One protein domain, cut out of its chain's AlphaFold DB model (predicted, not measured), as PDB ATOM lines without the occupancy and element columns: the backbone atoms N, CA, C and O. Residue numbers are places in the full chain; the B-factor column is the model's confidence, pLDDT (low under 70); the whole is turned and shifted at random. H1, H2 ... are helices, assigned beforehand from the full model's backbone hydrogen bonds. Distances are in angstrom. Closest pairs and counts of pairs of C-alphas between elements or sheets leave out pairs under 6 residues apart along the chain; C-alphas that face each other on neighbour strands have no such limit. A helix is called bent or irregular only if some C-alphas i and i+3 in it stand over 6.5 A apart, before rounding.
ATOM      1  N   LYS A 611       9.615  28.298 -21.777       58.56
ATOM      2  CA  LYS A 611       9.401  27.037 -21.056       58.56
ATOM      3  C   LYS A 611      10.722  26.628 -20.383       58.56
ATOM      4  O   LYS A 611      11.770  26.802 -21.013       58.56
ATOM      5  N   PRO A 612      10.703  26.107 -19.145       61.25
ATOM      6  CA  PRO A 612      11.897  25.511 -18.565       61.25
ATOM      7  C   PRO A 612      12.305  24.319 -19.439       61.25
ATOM      8  O   PRO A 612      11.522  23.387 -19.610       61.25
ATOM      9  N   ILE A 613      13.502  24.392 -20.021       70.31
ATOM     10  CA  ILE A 613      14.087  23.314 -20.827       70.31
ATOM     11  C   ILE A 613      14.319  22.129 -19.886       70.31
ATOM     12  O   ILE A 613      14.962  22.299 -18.847       70.31
ATOM     13  N   THR A 614      13.786  20.953 -20.216       81.38
ATOM     14  CA  THR A 614      14.008  19.752 -19.396       81.38
ATOM     15  C   THR A 614      15.399  19.176 -19.652       81.38
ATOM     16  O   THR A 614      15.996  19.395 -20.706       81.38
ATOM     17  N   GLU A 615      15.936  18.420 -18.696       79.25
ATOM     18  CA  GLU A 615      17.260  17.792 -18.828       79.25
ATOM     19  C   GLU A 615      17.312  16.821 -20.025       79.25
ATOM     20  O   GLU A 615      18.301  16.781 -20.756       79.25
ATOM     21  N   GLU A 616      16.204  16.123 -20.293       83.75
ATOM     22  CA  GLU A 616      16.015  15.264 -21.468       83.75
ATOM     23  C   GLU A 616      16.037  16.055 -22.787       83.75
ATOM     24  O   GLU A 616      16.652  15.621 -23.761       83.75
ATOM     25  N   GLU A 617      15.403  17.229 -22.840       80.19
ATOM     26  CA  GLU A 617      15.424  18.095 -24.025       80.19
ATOM     27  C   GLU A 617      16.836  18.666 -24.244       80.19
ATOM     28  O   GLU A 617      17.364  18.638 -25.357       80.19
ATOM     29  N   MET A 618      17.499  19.087 -23.163       74.44
ATOM     30  CA  MET A 618      18.864  19.622 -23.176       74.44
ATOM     31  C   MET A 618      19.899  18.592 -23.651       74.44
ATOM     32  O   MET A 618      20.824  18.957 -24.374       74.44
ATOM     33  N   GLY A 619      19.725  17.312 -23.304       83.69
ATOM     34  CA  GLY A 619      20.564  16.210 -23.790       83.69
ATOM     35  C   GLY A 619      20.398  15.889 -25.283       83.69
ATOM     36  O   GLY A 619      21.277  15.258 -25.867       83.69
ATOM     37  N   ASN A 620      19.301  16.336 -25.906       89.31
ATOM     38  CA  ASN A 620      19.029  16.170 -27.338       89.31
ATOM     39  C   ASN A 620      19.362  17.421 -28.180       89.31
ATOM     40  O   ASN A 620      19.464  17.321 -29.405       89.31
ATOM     41  N   MET A 621      19.539  18.591 -27.558       84.75
ATOM     42  CA  MET A 621      19.955  19.825 -28.237       84.75
ATOM     43  C   MET A 621      21.449  19.822 -28.582       84.75
ATOM     44  O   MET A 621      22.281  19.279 -27.853       84.75
ATOM     45  N   THR A 622      21.838  20.514 -29.657       89.50
ATOM     46  CA  THR A 622      23.263  20.796 -29.883       89.50
ATOM     47  C   THR A 622      23.792  21.792 -28.847       89.50
ATOM     48  O   THR A 622      23.060  22.647 -28.349       89.50
ATOM     49  N   VAL A 623      25.102  21.763 -28.572       86.25
ATOM     50  CA  VAL A 623      25.755  22.711 -27.642       86.25
ATOM     51  C   VAL A 623      25.487  24.176 -28.026       86.25
ATOM     52  O   VAL A 623      25.371  25.030 -27.150       86.25
ATOM     53  N   ALA A 624      25.330  24.479 -29.319       81.19
ATOM     54  CA  ALA A 624      24.989  25.820 -29.797       81.19
ATOM     55  C   ALA A 624      23.547  26.234 -29.444       81.19
ATOM     56  O   ALA A 624      23.310  27.385 -29.074       81.19
ATOM     57  N   GLU A 625      22.589  25.308 -29.524       80.25
ATOM     58  CA  GLU A 625      21.187  25.539 -29.150       80.25
ATOM     59  C   GLU A 625      21.027  25.629 -27.629       80.25
ATOM     60  O   GLU A 625      20.392  26.565 -27.145       80.25
ATOM     61  N   ALA A 626      21.692  24.746 -26.878       78.69
ATOM     62  CA  ALA A 626      21.723  24.782 -25.417       78.69
ATOM     63  C   ALA A 626      22.402  26.055 -24.870       78.69
ATOM     64  O   ALA A 626      21.945  26.619 -23.878       78.69
ATOM     65  N   ALA A 627      23.453  26.565 -25.530       81.19
ATOM     66  CA  ALA A 627      24.123  27.811 -25.140       81.19
ATOM     67  C   ALA A 627      23.328  29.082 -25.502       81.19
ATOM     68  O   ALA A 627      23.444  30.100 -24.813       81.19
ATOM     69  N   LYS A 628      22.500  29.044 -26.556       76.88
ATOM     70  CA  LYS A 628      21.713  30.190 -27.045       76.88
ATOM     71  C   LYS A 628      20.917  30.935 -25.956       76.88
ATOM     72  O   LYS A 628      21.061  32.157 -25.901       76.88
ATOM     73  N   PRO A 629      20.106  30.295 -25.082       72.69
ATOM     74  CA  PRO A 629      19.368  31.013 -24.041       72.69
ATOM     75  C   PRO A 629      20.280  31.716 -23.026       72.69
ATOM     76  O   PRO A 629      19.942  32.820 -22.598       72.69
ATOM     77  N   PHE A 630      21.438  31.139 -22.686       74.69
ATOM     78  CA  PHE A 630      22.418  31.773 -21.797       74.69
ATOM     79  C   PHE A 630      23.091  32.978 -22.461       74.69
ATOM     80  O   PHE A 630      23.259  34.013 -21.821       74.69
ATOM     81  N   ILE A 631      23.415  32.878 -23.753       79.44
ATOM     82  CA  ILE A 631      23.979  33.985 -24.539       79.44
ATOM     83  C   ILE A 631      22.958  35.129 -24.669       79.44
ATOM     84  O   ILE A 631      23.305  36.280 -24.416       79.44
ATOM     85  N   GLU A 632      21.693  34.836 -24.987       71.62
ATOM     86  CA  GLU A 632      20.612  35.841 -25.010       71.62
ATOM     87  C   GLU A 632      20.407  36.501 -23.633       71.62
ATOM     88  O   GLU A 632      20.251  37.720 -23.549       71.62
ATOM     89  N   ALA A 633      20.453  35.730 -22.541       71.00
ATOM     90  CA  ALA A 633      20.338  36.268 -21.184       71.00
ATOM     91  C   ALA A 633      21.535  37.155 -20.796       71.00
ATOM     92  O   ALA A 633      21.335  38.224 -20.221       71.00
ATOM     93  N   ALA A 634      22.760  36.753 -21.151       75.44
ATOM     94  CA  ALA A 634      23.981  37.521 -20.904       75.44
ATOM     95  C   ALA A 634      24.032  38.823 -21.721       75.44
ATOM     96  O   ALA A 634      24.445  39.859 -21.203       75.44
ATOM     97  N   PHE A 635      23.567  38.811 -22.976       78.50
ATOM     98  CA  PHE A 635      23.399  40.047 -23.746       78.50
ATOM     99  C   PHE A 635      22.316  40.949 -23.147       78.50
ATOM    100  O   PHE A 635      22.531  42.155 -23.067       78.50
ATOM    101  N   GLY A 636      21.198  40.387 -22.674       74.31
ATOM    102  CA  GLY A 636      20.140  41.145 -21.999       74.31
ATOM    103  C   GLY A 636      20.611  41.847 -20.723       74.31
ATOM    104  O   GLY A 636      20.337  43.034 -20.547       74.31
ATOM    105  N   THR A 637      21.367  41.159 -19.860       73.00
ATOM    106  CA  THR A 637      21.922  41.754 -18.629       73.00
ATOM    107  C   THR A 637      23.089  42.705 -18.891       73.00
ATOM    108  O   THR A 637      23.253  43.679 -18.158       73.00
ATOM    109  N   LEU A 638      23.873  42.499 -19.954       78.06
ATOM    110  CA  LEU A 638      24.891  43.465 -20.375       78.06
ATOM    111  C   LEU A 638      24.252  44.738 -20.958       78.06
ATOM    112  O   LEU A 638      24.738  45.835 -20.684       78.06
ATOM    113  N   LEU A 639      23.135  44.617 -21.688       76.94
ATOM    114  CA  LEU A 639      22.339  45.768 -22.128       76.94
ATOM    115  C   LEU A 639      21.741  46.523 -20.935       76.94
ATOM    116  O   LEU A 639      21.890  47.742 -20.868       76.94
ATOM    117  N   SER A 640      21.135  45.827 -19.963       72.62
ATOM    118  CA  SER A 640      20.575  46.499 -18.782       72.62
ATOM    119  C   SER A 640      21.653  47.155 -17.928       72.62
ATOM    120  O   SER A 640      21.474  48.290 -17.499       72.62
ATOM    121  N   TYR A 641      22.835  46.549 -17.787       76.12
ATOM    122  CA  TYR A 641      23.969  47.213 -17.144       76.12
ATOM    123  C   TYR A 641      24.455  48.456 -17.922       76.12
ATOM    124  O   TYR A 641      24.879  49.440 -17.314       76.12
ATOM    125  N   ALA A 642      24.343  48.468 -19.255       76.62
ATOM    126  CA  ALA A 642      24.682  49.621 -20.094       76.62
ATOM    127  C   ALA A 642      23.623  50.753 -20.096       76.62
ATOM    128  O   ALA A 642      23.953  51.880 -20.488       76.62
ATOM    129  N   GLU A 643      22.388  50.488 -19.647       73.12
ATOM    130  CA  GLU A 643      21.304  51.479 -19.479       73.12
ATOM    131  C   GLU A 643      21.101  51.927 -18.014       73.12
ATOM    132  O   GLU A 643      20.853  53.110 -17.759       73.12
ATOM    133  N   GLU A 644      21.286  51.030 -17.043       75.12
ATOM    134  CA  GLU A 644      20.967  51.231 -15.616       75.12
ATOM    135  C   GLU A 644      22.192  51.227 -14.683       75.12
ATOM    136  O   GLU A 644      22.098  51.691 -13.547       75.12
ATOM    137  N   GLY A 645      23.349  50.728 -15.135       77.25
ATOM    138  CA  GLY A 645      24.573  50.678 -14.329       77.25
ATOM    139  C   GLY A 645      25.170  52.060 -14.003       77.25
ATOM    140  O   GLY A 645      24.835  53.062 -14.636       77.25
ATOM    141  N   PRO A 646      26.127  52.145 -13.059       73.56
ATOM    142  CA  PRO A 646      26.709  53.420 -12.615       73.56
ATOM    143  C   PRO A 646      27.506  54.156 -13.708       73.56
ATOM    144  O   PRO A 646      27.719  55.360 -13.610       73.56
ATOM    145  N   ALA A 647      27.926  53.443 -14.757       74.50
ATOM    146  CA  ALA A 647      28.568  53.992 -15.950       74.50
ATOM    147  C   ALA A 647      27.628  54.016 -17.176       74.50
ATOM    148  O   ALA A 647      28.097  54.075 -18.314       74.50
ATOM    149  N   SER A 648      26.308  53.921 -16.978       73.56
ATOM    150  CA  SER A 648      25.356  53.918 -18.089       73.56
ATOM    151  C   SER A 648      25.297  55.269 -18.795       73.56
ATOM    152  O   SER A 648      25.558  56.322 -18.207       73.56
ATOM    153  N   ARG A 649      24.873  55.266 -20.065       68.88
ATOM    154  CA  ARG A 649      24.658  56.518 -20.815       68.88
ATOM    155  C   ARG A 649      23.615  57.422 -20.144       68.88
ATOM    156  O   ARG A 649      23.741  58.640 -20.213       68.88
ATOM    157  N   LYS A 650      22.630  56.845 -19.449       68.00
ATOM    158  CA  LYS A 650      21.614  57.582 -18.685       68.00
ATOM    159  C   LYS A 650      22.239  58.309 -17.489       68.00
ATOM    160  O   LYS A 650      22.094  59.521 -17.384       68.00
ATOM    161  N   VAL A 651      23.003  57.599 -16.654       70.69
ATOM    162  CA  VAL A 651      23.667  58.174 -15.468       70.69
ATOM    163  C   VAL A 651      24.747  59.188 -15.863       70.69
ATOM    164  O   VAL A 651      24.749  60.308 -15.359       70.69
ATOM    165  N   LEU A 652      25.628  58.838 -16.806       73.31
ATOM    166  CA  LEU A 652      26.755  59.690 -17.212       73.31
ATOM    167  C   LEU A 652      26.345  60.947 -17.991       73.31
ATOM    168  O   LEU A 652      27.098  61.918 -18.005       73.31
ATOM    169  N   SER A 653      25.187  60.947 -18.658       75.38
ATOM    170  CA  SER A 653      24.724  62.120 -19.410       75.38
ATOM    171  C   SER A 653      24.040  63.182 -18.542       75.38
ATOM    172  O   SER A 653      23.841  64.300 -19.009       75.38
ATOM    173  N   GLY A 654      23.668  62.850 -17.300       69.56
ATOM    174  CA  GLY A 654      22.966  63.752 -16.381       69.56
ATOM    175  C   GLY A 654      21.507  64.058 -16.754       69.56
ATOM    176  O   GLY A 654      20.799  64.675 -15.957       69.56
ATOM    177  N   PHE A 655      21.025  63.617 -17.921       72.75
ATOM    178  CA  PHE A 655      19.631  63.784 -18.318       72.75
ATOM    179  C   PHE A 655      18.741  62.789 -17.567       72.75
ATOM    180  O   PHE A 655      18.644  61.609 -17.914       72.75
TER     181      PHE A 655
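What this domain is: This is residues 611 to 655 of the 695 residues of an uncharacterized protein of Venustampulla echinocandica (UniProt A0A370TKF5). A short helix, H1, stands at the first end of one long helix, H2, making a corner with it, and a second short helix, H3, lies beyond the far end of H2. H2 makes most of the length of this thin rod, and no other part runs beside its residues 630 to 638, which stand free. The printed part has 45 residues with three named helices in the order H1, H2, H3 and no named strand; its class is all helix. It is extended, with a radius of gyration of the C-alphas of 16.1 A and spans of 49 by 18 by 11 A.

How they stand to each other: H1, residues 615 to 620, and H2, residues 623 to 644, are close but not clearly touching; their closest C-alphas, those of Met 618 and Ala 626, are 6.3 A apart. Their lines stand at a steep tilt of 64 degrees, opposite ways. H2 has a kink of 30 degrees near residue 630. H2, with residues 642 to 644 alone, and H3, residues 649 to 653, touch only at the corner by their link, the closest C-alphas being those of Glu 643 and Lys 650, 6.2 A apart. H1 and H3 are apart. Every O i to N i+4 pair is within hydrogen-bond range in H1 and H3, and 16 of 18 are in H2.

Where its parts are: H1 begins at C-alpha 615, (17.260, 17.792, -18.828), and measures 8.8 A from first to last C-alpha. H2 measures 31.3 A, from C-alpha 623 at (25.755, 22.711, -27.642) to C-alpha 644. H2 is only just irregular: C-alphas 626 and 629 are 6.8 A apart. H3 measures 5.8 A and ends at C-alpha 653, (24.724, 62.120, -19.410).

The domain as a whole: The two C-alphas farthest apart, those of Glu 616 and Gly 654, are 49.2 A apart. The printed part has no cut, and the links H1 to H2 and H2 to H3 are tight. The mean pLDDT of the printed part is 75.9, with residues 611 to 612, 649 to 650 and 654 under 70.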